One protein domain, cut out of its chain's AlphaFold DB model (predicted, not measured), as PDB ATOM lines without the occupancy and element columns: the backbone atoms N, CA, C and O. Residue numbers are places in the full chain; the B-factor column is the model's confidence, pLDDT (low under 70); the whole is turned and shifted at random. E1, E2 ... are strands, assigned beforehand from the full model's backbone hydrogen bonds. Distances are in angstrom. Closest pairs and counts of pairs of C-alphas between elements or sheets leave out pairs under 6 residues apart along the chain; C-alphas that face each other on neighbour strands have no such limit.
ATOM      1  N   LEU A  11     -29.129  21.698  49.219       86.50
ATOM      2  CA  LEU A  11     -30.003  22.576  48.470       86.50
ATOM      3  C   LEU A  11     -31.347  21.871  48.241       86.50
ATOM      4  O   LEU A  11     -31.375  20.795  47.659       86.50
ATOM      5  N   ASP A  12     -32.437  22.447  48.740       88.56
ATOM      6  CA  ASP A  12     -33.804  21.945  48.554       88.56
ATOM      7  C   ASP A  12     -34.436  22.667  47.356       88.56
ATOM      8  O   ASP A  12     -34.789  23.840  47.468       88.56
ATOM      9  N   GLU A  13     -34.494  21.991  46.207       87.25
ATOM     10  CA  GLU A  13     -34.937  22.524  44.907       87.25
ATOM     11  C   GLU A  13     -35.841  21.497  44.204       87.25
ATOM     12  O   GLU A  13     -35.448  20.864  43.221       87.25
ATOM     13  N   PRO A  14     -37.070  21.286  44.706       86.25
ATOM     14  CA  PRO A  14     -37.974  20.256  44.194       86.25
ATOM     15  C   PRO A  14     -38.405  20.487  42.742       86.25
ATOM     16  O   PRO A  14     -38.817  19.537  42.082       86.25
ATOM     17  N   ASP A  15     -38.294  21.718  42.241       85.81
ATOM     18  CA  ASP A  15     -38.616  22.056  40.854       85.81
ATOM     19  C   ASP A  15     -37.589  21.466  39.871       85.81
ATOM     20  O   ASP A  15     -37.934  21.178  38.729       85.81
ATOM     21  N   GLN A  16     -36.360  21.196  40.330       88.81
ATOM     22  CA  GLN A  16     -35.301  20.559  39.538       88.81
ATOM     23  C   GLN A  16     -35.296  19.028  39.597       88.81
ATOM     24  O   GLN A  16     -34.418  18.398  39.014       88.81
ATOM     25  N   ASN A  17     -36.253  18.431  40.302       90.12
ATOM     26  CA  ASN A  17     -36.477  16.991  40.300       90.12
ATOM     27  C   ASN A  17     -37.472  16.638  39.176       90.12
ATOM     28  O   ASN A  17     -38.688  16.569  39.390       90.12
ATOM     29  N   LEU A  18     -36.958  16.509  37.950       91.25
ATOM     30  CA  LEU A  18     -37.727  16.350  36.715       91.25
ATOM     31  C   LEU A  18     -37.949  14.878  36.343       91.25
ATOM     32  O   LEU A  18     -38.991  14.559  35.754       91.25
ATOM     33  N   ASP A  19     -37.002  13.983  36.648       94.50
ATOM     34  CA  ASP A  19     -37.113  12.547  36.364       94.50
ATOM     35  C   ASP A  19     -37.097  11.713  37.655       94.50
ATOM     36  O   ASP A  19     -36.040  11.467  38.236       94.50
ATOM     37  N   PRO A  20     -38.242  11.125  38.055       93.69
ATOM     38  CA  PRO A  20     -38.338  10.374  39.299       93.69
ATOM     39  C   PRO A  20     -37.537   9.056  39.309       93.69
ATOM     40  O   PRO A  20     -37.543   8.339  40.315       93.69
ATOM     41  N   LEU A  21     -36.914   8.670  38.191       96.38
ATOM     42  CA  LEU A  21     -36.072   7.479  38.067       96.38
ATOM     43  C   LEU A  21     -34.577   7.803  37.957       96.38
ATOM     44  O   LEU A  21     -33.768   6.868  37.974       96.38
ATOM     45  N   ALA A  22     -34.205   9.076  37.838       95.00
ATOM     46  CA  ALA A  22     -32.823   9.517  37.717       95.00
ATOM     47  C   ALA A  22     -32.371  10.253  38.982       95.00
ATOM     48  O   ALA A  22     -33.185  10.766  39.733       95.00
ATOM     49  N   VAL A  23     -31.059  10.255  39.223       95.81
ATOM     50  CA  VAL A  23     -30.422  11.215  40.131       95.81
ATOM     51  C   VAL A  23     -29.999  12.383  39.262       95.81
ATOM     52  O   VAL A  23     -29.209  12.191  38.331       95.81
ATOM     53  N   GLU A  24     -30.548  13.555  39.540       93.94
ATOM     54  CA  GLU A  24     -30.284  14.760  38.760       93.94
ATOM     55  C   GLU A  24     -29.175  15.609  39.386       93.94
ATOM     56  O   GLU A  24     -28.835  15.450  40.561       93.94
ATOM     57  N   SER A  25     -28.580  16.504  38.591       93.25
ATOM     58  CA  SER A  25     -27.442  17.320  39.024       93.25
ATOM     59  C   SER A  25     -27.640  18.800  38.706       93.25
ATOM     60  O   SER A  25     -28.101  19.163  37.625       93.25
ATOM     61  N   LEU A  26     -27.177  19.659  39.613       89.62
ATOM     62  CA  LEU A  26     -27.203  21.116  39.501       89.62
ATOM     63  C   LEU A  26     -25.798  21.691  39.636       89.62
ATOM     64  O   LEU A  26     -24.950  21.148  40.338       89.62
ATOM     65  N   THR A  27     -25.535  22.818  38.977       89.94
ATOM     66  CA  THR A  27     -24.273  23.550  39.152       89.94
ATOM     67  C   THR A  27     -24.504  24.793  39.996       89.94
ATOM     68  O   THR A  27     -25.349  25.622  39.667       89.94
ATOM     69  N   VAL A  28     -23.701  24.953  41.044       89.06
ATOM     70  CA  VAL A  28     -23.696  26.126  41.923       89.06
ATOM     71  C   VAL A  28     -22.330  26.809  41.902       89.06
ATOM     72  O   VAL A  28     -21.306  26.198  41.585       89.06
ATOM     73  N   LEU A  29     -22.307  28.096  42.235       90.06
ATOM     74  CA  LEU A  29     -21.093  28.882  42.423       90.06
ATOM     75  C   LEU A  29     -20.858  29.089  43.920       90.06
ATOM     76  O   LEU A  29     -21.691  29.679  44.592       90.06
ATOM     77  N   VAL A  30     -19.724  28.645  44.438       90.31
ATOM     78  CA  VAL A  30     -19.308  28.860  45.825       90.31
ATOM     79  C   VAL A  30     -18.316  30.016  45.870       90.31
ATOM     80  O   VAL A  30     -17.379  30.047  45.085       90.31
ATOM     81  N   LEU A  31     -18.529  30.965  46.776       89.94
ATOM     82  CA  LEU A  31     -17.694  32.145  46.994       89.94
ATOM     83  C   LEU A  31     -17.119  32.118  48.409       89.94
ATOM     84  O   LEU A  31     -17.888  31.933  49.346       89.94
ATOM     85  N   ASP A  32     -15.834  32.411  48.590       90.69
ATOM     86  CA  ASP A  32     -15.300  32.800  49.899       90.69
ATOM     87  C   ASP A  32     -15.447  34.316  50.100       90.69
ATOM     88  O   ASP A  32     -15.002  35.117  49.277       90.69
ATOM     89  N   HIS A  33     -16.101  34.731  51.186       85.12
ATOM     90  CA  HIS A  33     -16.438  36.141  51.397       85.12
ATOM     91  C   HIS A  33     -15.213  37.038  51.646       85.12
ATOM     92  O   HIS A  33     -15.277  38.243  51.403       85.12
ATOM     93  N   VAL A  34     -14.119  36.487  52.175       87.88
ATOM     94  CA  VAL A  34     -12.940  37.275  52.552       87.88
ATOM     95  C   VAL A  34     -11.947  37.352  51.395       87.88
ATOM     96  O   VAL A  34     -11.491  38.448  51.070       87.88
ATOM     97  N   THR A  35     -11.643  36.226  50.747       90.75
ATOM     98  CA  THR A  35     -10.683  36.179  49.632       90.75
ATOM     99  C   THR A  35     -11.300  36.598  48.291       90.75
ATOM    100  O   THR A  35     -10.553  36.950  47.378       90.75
ATOM    101  N   ASP A  36     -12.638  36.601  48.168       92.38
ATOM    102  CA  ASP A  36     -13.399  36.727  46.905       92.38
ATOM    103  C   ASP A  36     -13.064  35.616  45.887       92.38
ATOM    104  O   ASP A  36     -13.219  35.780  44.665       92.38
ATOM    105  N   ASP A  37     -12.620  34.464  46.398       94.88
ATOM    106  CA  ASP A  37     -12.400  33.272  45.593       94.88
ATOM    107  C   ASP A  37     -13.707  32.595  45.187       94.88
ATOM    108  O   ASP A  37     -14.707  32.704  45.897       94.88
ATOM    109  N   ARG A  38     -13.726  31.940  44.021       94.50
ATOM    110  CA  ARG A  38     -14.953  31.447  43.387       94.50
ATOM    111  C   ARG A  38     -14.772  30.107  42.708       94.50
ATOM    112  O   ARG A  38     -14.127  30.034  41.670       94.50
ATOM    113  N   GLU A  39     -15.531  29.124  43.175       94.44
ATOM    114  CA  GLU A  39     -15.490  27.752  42.685       94.44
ATOM    115  C   GLU A  39     -16.833  27.281  42.135       94.44
ATOM    116  O   GLU A  39     -17.894  27.599  42.667       94.44
ATOM    117  N   ARG A  40     -16.808  26.506  41.045       92.69
ATOM    118  CA  ARG A  40     -18.012  25.847  40.517       92.69
ATOM    119  C   ARG A  40     -18.108  24.448  41.087       92.69
ATOM    120  O   ARG A  40     -17.169  23.668  40.970       92.69
ATOM    121  N   VAL A  41     -19.266  24.126  41.637       91.50
ATOM    122  CA  VAL A  41     -19.530  22.829  42.253       91.50
ATOM    123  C   VAL A  41     -20.752  22.208  41.606       91.50
ATOM    124  O   VAL A  41     -21.737  22.894  41.337       91.50
ATOM    125  N   VAL A  42     -20.678  20.900  41.375       92.06
ATOM    126  CA  VAL A  42     -21.829  20.092  40.982       92.06
ATOM    127  C   VAL A  42     -22.443  19.473  42.232       92.06
ATOM    128  O   VAL A  42     -21.746  18.843  43.035       92.06
ATOM    129  N   LEU A  43     -23.743  19.683  42.398       92.44
ATOM    130  CA  LEU A  43     -24.559  19.015  43.394       92.44
ATOM    131  C   LEU A  43     -25.366  17.919  42.705       92.44
ATOM    132  O   LEU A  43     -25.927  18.176  41.647       92.44
ATOM    133  N   ASP A  44     -25.452  16.748  43.319       95.00
ATOM    134  CA  ASP A  44     -26.321  15.655  42.890       95.00
ATOM    135  C   ASP A  44     -27.500  15.545  43.852       95.00
ATOM    136  O   ASP A  44     -27.357  15.820  45.050       95.00
ATOM    137  N   GLU A  45     -28.654  15.102  43.364       94.94
ATOM    138  CA  GLU A  45     -29.736  14.700  44.250       94.94
ATOM    139  C   GLU A  45     -29.266  13.625  45.243       94.94
ATOM    140  O   GLU A  45     -28.536  12.687  44.916       94.94
ATOM    141  N   THR A  46     -29.744  13.710  46.482       94.69
ATOM    142  CA  THR A  46     -29.457  12.735  47.547       94.69
ATOM    143  C   THR A  46     -30.032  11.345  47.257       94.69
ATOM    144  O   THR A  46     -29.671  10.362  47.907       94.69
ATOM    145  N   GLY A  47     -30.908  11.259  46.262       94.31
ATOM    146  CA  GLY A  47     -31.445  10.053  45.660       94.31
ATOM    147  C   GLY A  47     -32.437  10.430  44.566       94.31
ATOM    148  O   GLY A  47     -32.873  11.578  44.500       94.31
ATOM    149  N   ALA A  48     -32.812   9.459  43.734       95.12
ATOM    150  CA  ALA A  48     -33.800   9.705  42.692       95.12
ATOM    151  C   ALA A  48     -35.122  10.188  43.298       95.12
ATOM    152  O   ALA A  48     -35.598   9.614  44.288       95.12
ATOM    153  N   ASN A  49     -35.718  11.202  42.679       94.06
ATOM    154  CA  ASN A  49     -36.986  11.784  43.097       94.06
ATOM    155  C   ASN A  49     -36.983  12.429  44.495       94.06
ATOM    156  O   ASN A  49     -37.999  12.357  45.199       94.06
ATOM    157  N   THR A  50     -35.853  12.987  44.947       93.19
ATOM    158  CA  THR A  50     -35.778  13.587  46.293       93.19
ATOM    159  C   THR A  50     -36.011  15.089  46.290       93.19
ATOM    160  O   THR A  50     -36.528  15.593  47.285       93.19
ATOM    161  N   GLY A  51     -35.643  15.801  45.216       89.25
ATOM    162  CA  GLY A  51     -35.650  17.269  45.186       89.25
ATOM    163  C   GLY A  51     -34.605  17.910  46.100       89.25
ATOM    164  O   GLY A  51     -34.581  19.127  46.257       89.25
ATOM    165  N   LEU A  52     -33.738  17.102  46.713       91.38
ATOM    166  CA  LEU A  52     -32.726  17.543  47.660       91.38
ATOM    167  C   LEU A  52     -31.352  17.260  47.072       91.38
ATOM    168  O   LEU A  52     -31.011  16.101  46.875       91.38
ATOM    169  N   PHE A  53     -30.546  18.294  46.865       92.00
ATOM    170  CA  PHE A  53     -29.245  18.230  46.211       92.00
ATOM    171  C   PHE A  53     -28.108  18.479  47.205       92.00
ATOM    172  O   PHE A  53     -28.209  19.320  48.096       92.00
ATOM    173  N   THR A  54     -26.994  17.765  47.071       91.44
ATOM    174  CA  THR A  54     -25.791  17.958  47.894       91.44
ATOM    175  C   THR A  54     -24.524  17.680  47.092       91.44
ATOM    176  O   THR A  54     -24.589  17.271  45.941       91.44
ATOM    177  N   PHE A  55     -23.353  17.929  47.672       88.44
ATOM    178  CA  PHE A  55     -22.076  17.818  46.971       88.44
ATOM    179  C   PHE A  55     -21.863  16.396  46.449       88.44
ATOM    180  O   PHE A  55     -21.710  15.463  47.237       88.44
ATOM    181  N   ALA A  56     -21.747  16.261  45.126       83.50
ATOM    182  CA  ALA A  56     -21.288  15.028  44.486       83.50
ATOM    183  C   ALA A  56     -19.873  14.661  44.965       83.50
ATOM    184  O   ALA A  56     -19.502  13.505  45.161       83.50
ATOM    185  N   THR A  57     -19.046  15.690  45.155       84.31
ATOM    186  CA  THR A  57     -17.706  15.614  45.732       84.31
ATOM    187  C   THR A  57     -17.480  16.876  46.548       84.31
ATOM    188  O   THR A  57     -17.746  17.971  46.063       84.31
ATOM    189  N   ALA A  58     -17.017  16.726  47.788       83.44
ATOM    190  CA  ALA A  58     -16.806  17.854  48.691       83.44
ATOM    191  C   ALA A  58     -15.760  18.835  48.121       83.44
ATOM    192  O   ALA A  58     -14.758  18.395  47.553       83.44
ATOM    193  N   LEU A  59     -15.975  20.147  48.277       88.75
ATOM    194  CA  LEU A  59     -15.054  21.163  47.754       88.75
ATOM    195  C   LEU A  59     -13.878  21.343  48.726       88.75
ATOM    196  O   LEU A  59     -14.111  21.755  49.868       88.75
ATOM    197  N   PRO A  60     -12.633  21.019  48.325       90.69
ATOM    198  CA  PRO A  60     -11.458  21.209  49.166       90.69
ATOM    199  C   PRO A  60     -11.173  22.692  49.391       90.69
ATOM    200  O   PRO A  60     -11.604  23.556  48.630       90.69
ATOM    201  N   THR A  61     -10.437  22.978  50.461       90.44
ATOM    202  CA  THR A  61     -10.196  24.343  50.928       90.44
ATOM    203  C   THR A  61      -8.726  24.507  51.275       90.44
ATOM    204  O   THR A  61      -8.090  23.578  51.782       90.44
ATOM    205  N   ALA A  62      -8.164  25.673  50.977       91.19
ATOM    206  CA  ALA A  62      -6.752  25.958  51.203       91.19
ATOM    207  C   ALA A  62      -6.549  27.390  51.700       91.19
ATOM    208  O   ALA A  62      -7.397  28.252  51.505       91.19
ATOM    209  N   ALA A  63      -5.433  27.637  52.387       90.81
ATOM    210  CA  ALA A  63      -5.030  28.996  52.730       90.81
ATOM    211  C   ALA A  63      -4.350  29.638  51.522       90.81
ATOM    212  O   ALA A  63      -3.384  29.075  51.002       90.81
ATOM    213  N   GLY A  64      -4.771  30.840  51.143       88.75
ATOM    214  CA  GLY A  64      -4.172  31.515  50.003       88.75
ATOM    215  C   GLY A  64      -4.894  32.788  49.592       88.75
ATOM    216  O   GLY A  64      -5.819  33.251  50.255       88.75
ATOM    217  N   VAL A  65      -4.428  33.351  48.482       90.69
ATOM    218  CA  VAL A  65      -5.171  34.359  47.717       90.69
ATOM    219  C   VAL A  65      -6.142  33.649  46.778       90.69
ATOM    220  O   VAL A  65      -5.916  32.491  46.457       90.69
ATOM    221  N   ALA A  66      -7.190  34.340  46.332       93.75
ATOM    222  CA  ALA A  66      -8.169  33.773  45.410       93.75
ATOM    223  C   ALA A  66      -7.540  33.250  44.108       93.75
ATOM    224  O   ALA A  66      -6.850  33.996  43.409       93.75
ATOM    225  N   GLU A  67      -7.866  32.006  43.757       95.56
ATOM    226  CA  GLU A  67      -7.447  31.309  42.538       95.56
ATOM    227  C   GLU A  67      -8.688  30.716  41.860       95.56
ATOM    228  O   GLU A  67      -8.957  29.524  41.895       95.56
ATOM    229  N   ARG A  68      -9.474  31.590  41.231       94.69
ATOM    230  CA  ARG A  68     -10.829  31.252  40.786       94.69
ATOM    231  C   ARG A  68     -10.889  30.074  39.816       94.69
ATOM    232  O   ARG A  68     -10.277  30.114  38.743       94.69
ATOM    233  N   PHE A  69     -11.822  29.170  40.088       94.94
ATOM    234  CA  PHE A  69     -12.188  28.012  39.278       94.94
ATOM    235  C   PHE A  69     -11.066  26.977  39.146       94.94
ATOM    236  O   PHE A  69     -10.986  26.288  38.122       94.94
ATOM    237  N   ASP A  70     -10.201  26.871  40.153       95.12
ATOM    238  CA  ASP A  70      -9.128  25.877  40.208       95.12
ATOM    239  C   ASP A  70      -9.563  24.553  40.878       95.12
ATOM    240  O   ASP A  70      -8.836  23.555  40.823       95.12
ATOM    241  N   GLY A  71     -10.774  24.512  41.440       91.81
ATOM    242  CA  GLY A  71     -11.339  23.377  42.163       91.81
ATOM    243  C   GLY A  71     -11.029  23.360  43.662       91.81
ATOM    244  O   GLY A  71     -11.356  22.370  44.319       91.81
ATOM    245  N   VAL A  72     -10.411  24.407  44.212       92.62
ATOM    246  CA  VAL A  72     -10.055  24.559  45.627       92.62
ATOM    247  C   VAL A  72     -10.487  25.937  46.114       92.62
ATOM    248  O   VAL A  72     -10.015  26.952  45.633       92.62
ATOM    249  N   LEU A  73     -11.320  25.995  47.151       92.25
ATOM    250  CA  LEU A  73     -11.714  27.281  47.715       92.25
ATOM    251  C   LEU A  73     -10.593  27.849  48.595       92.25
ATOM    252  O   LEU A  73     -10.372  27.385  49.723       92.25
ATOM    253  N   GLN A  74      -9.893  28.857  48.089       93.50
ATOM    254  CA  GLN A  74      -8.898  29.614  48.834       93.50
ATOM    255  C   GLN A  74      -9.611  30.483  49.871       93.50
ATOM    256  O   GLN A  74     -10.466  31.307  49.552       93.50
ATOM    257  N   THR A  75      -9.269  30.288  51.136       89.75
ATOM    258  CA  THR A  75      -9.963  30.869  52.285       89.75
ATOM    259  C   THR A  75      -8.971  31.413  53.312       89.75
ATOM    260  O   THR A  75      -7.789  31.061  53.334       89.75
ATOM    261  N   GLU A  76      -9.463  32.269  54.203       87.00
ATOM    262  CA  GLU A  76      -8.718  32.789  55.349       87.00
ATOM    263  C   GLU A  76      -9.368  32.375  56.675       87.00
ATOM    264  O   GLU A  76     -10.537  31.984  56.755       87.00
ATOM    265  N   VAL A  77      -8.597  32.469  57.762       79.25
ATOM    266  CA  VAL A  77      -9.106  32.179  59.108       79.25
ATOM    267  C   VAL A  77     -10.295  33.093  59.404       79.25
ATOM    268  O   VAL A  77     -10.223  34.304  59.214       79.25
ATOM    269  N   SER A  78     -11.379  32.501  59.911       77.00
ATOM    270  CA  SER A  78     -12.652  33.186  60.183       77.00
ATOM    271  C   SER A  78     -13.434  33.641  58.944       77.00
ATOM    272  O   SER A  78     -14.424  34.354  59.106       77.00
ATOM    273  N   SER A  79     -13.071  33.193  57.739       82.19
ATOM    274  CA  SER A  79     -13.928  33.372  56.567       82.19
ATOM    275  C   SER A  79     -15.150  32.444  56.597       82.19
ATOM    276  O   SER A  79     -15.268  31.532  57.439       82.19
ATOM    277  N   TYR A  80     -16.070  32.698  55.672       81.31
ATOM    278  CA  TYR A  80     -17.215  31.862  55.368       81.31
ATOM    279  C   TYR A  80     -17.470  31.814  53.858       81.31
ATOM    280  O   TYR A  80     -17.281  32.794  53.136       81.31
ATOM    281  N   ALA A  81     -17.929  30.651  53.412       85.56
ATOM    282  CA  ALA A  81     -18.345  30.365  52.057       85.56
ATOM    283  C   ALA A  81     -19.845  30.652  51.861       85.56
ATOM    284  O   ALA A  81     -20.649  30.409  52.763       85.56
ATOM    285  N   ILE A  82     -20.206  31.139  50.676       83.44
ATOM    286  CA  ILE A  82     -21.572  31.434  50.234       83.44
ATOM    287  C   ILE A  82     -21.822  30.667  48.934       83.44
ATOM    288  O   ILE A  82     -21.046  30.796  47.991       83.44
ATOM    289  N   GLY A  83     -22.896  29.882  48.867       84.88
ATOM    290  CA  GLY A  83     -23.371  29.290  47.613       84.88
ATOM    291  C   GLY A  83     -24.241  30.269  46.819       84.88
ATOM    292  O   GLY A  83     -24.972  31.063  47.393       84.88
ATOM    293  N   TYR A  84     -24.182  30.205  45.496       83.31
ATOM    294  CA  TYR A  84     -25.086  30.890  44.582       83.31
ATOM    295  C   TYR A  84     -25.608  29.880  43.570       83.31
ATOM    296  O   TYR A  84     -24.836  29.167  42.926       83.31
ATOM    297  N   TYR A  85     -26.919  29.858  43.409       84.31
ATOM    298  CA  TYR A  85     -27.630  29.048  42.436       84.31
ATOM    299  C   TYR A  85     -28.548  29.968  41.631       84.31
ATOM    300  O   TYR A  85     -29.007  30.990  42.143       84.31
ATOM    301  N   ILE A  86     -28.731  29.644  40.354       78.88
ATOM    302  CA  ILE A  86     -29.635  30.356  39.455       78.88
ATOM    303  C   ILE A  86     -30.646  29.321  38.987       78.88
ATOM    304  O   ILE A  86     -30.294  28.434  38.211       78.88
ATOM    305  N   ASP A  87     -31.866  29.448  39.490       72.44
ATOM    306  CA  ASP A  87     -32.989  28.594  39.128       72.44
ATOM    307  C   ASP A  87     -33.354  28.795  37.640       72.44
ATOM    308  O   ASP A  87     -33.573  29.937  37.218       72.44
ATOM    309  N   PRO A  88     -33.367  27.732  36.812       70.12
ATOM    310  CA  PRO A  88     -33.729  27.827  35.402       70.12
ATOM    311  C   PRO A  88     -35.242  27.970  35.153       70.12
ATOM    312  O   PRO A  88     -35.616  28.440  34.075       70.12
TER     313      PRO A  88
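Overview. This is residues 11 to 88 of the 103 residues of an uncharacterized protein of Gemmatimonadetes bacterium (UniProt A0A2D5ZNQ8). With little regular structure, this is a rod: a strongly twisted antiparallel sheet, order E3, E2, E1, E6, curled like part of a barrel, with the small parallel pair E4 and E5 at one end and the loop of residues 18 to 22 at the other. The printed part has 78 residues, with six named strands, E1 to E6, and no named helix. It is all strand, with 30 residues in named elements, and only just loose, close to compact: radius of gyration of the C-alphas 13.9 A, spans 42 by 20 by 20 A.

Arrangement. E1, residues 25 to 32, and E2, residues 38 to 45, form a hairpin; N 28 and O 41 are 2.9 A apart, within hydrogen-bond range. E3, residues 52 to 55, forms a hairpin with E2, N 54 to O 44 2.8 A, completing a meander, each strand the antiparallel neighbour of the one before. E6, residues 81 to 84, is antiparallel to E1, N 31 to O 82 2.8 A. E4, residues 61 to 63, and E5, residues 73 to 75, are parallel, N 75 to O 62 2.8 A. The closest C-alphas of E1 and E5, Asp 32 and Thr 75, are 6.2 A apart.

Along the chain. E1 begins at C-alpha 25 (-27.442, 17.320, 39.024) and spans 22.5 A; E2 spans 22.4 A. E6 ends at C-alpha 84 (-25.086, 30.890, 44.582).

Size, cuts and confidence. The farthest C-alphas, Leu 21 and Val 77, are 42.2 A apart. The printed part has no cut and no long link between named strands; no printed residue is under 70.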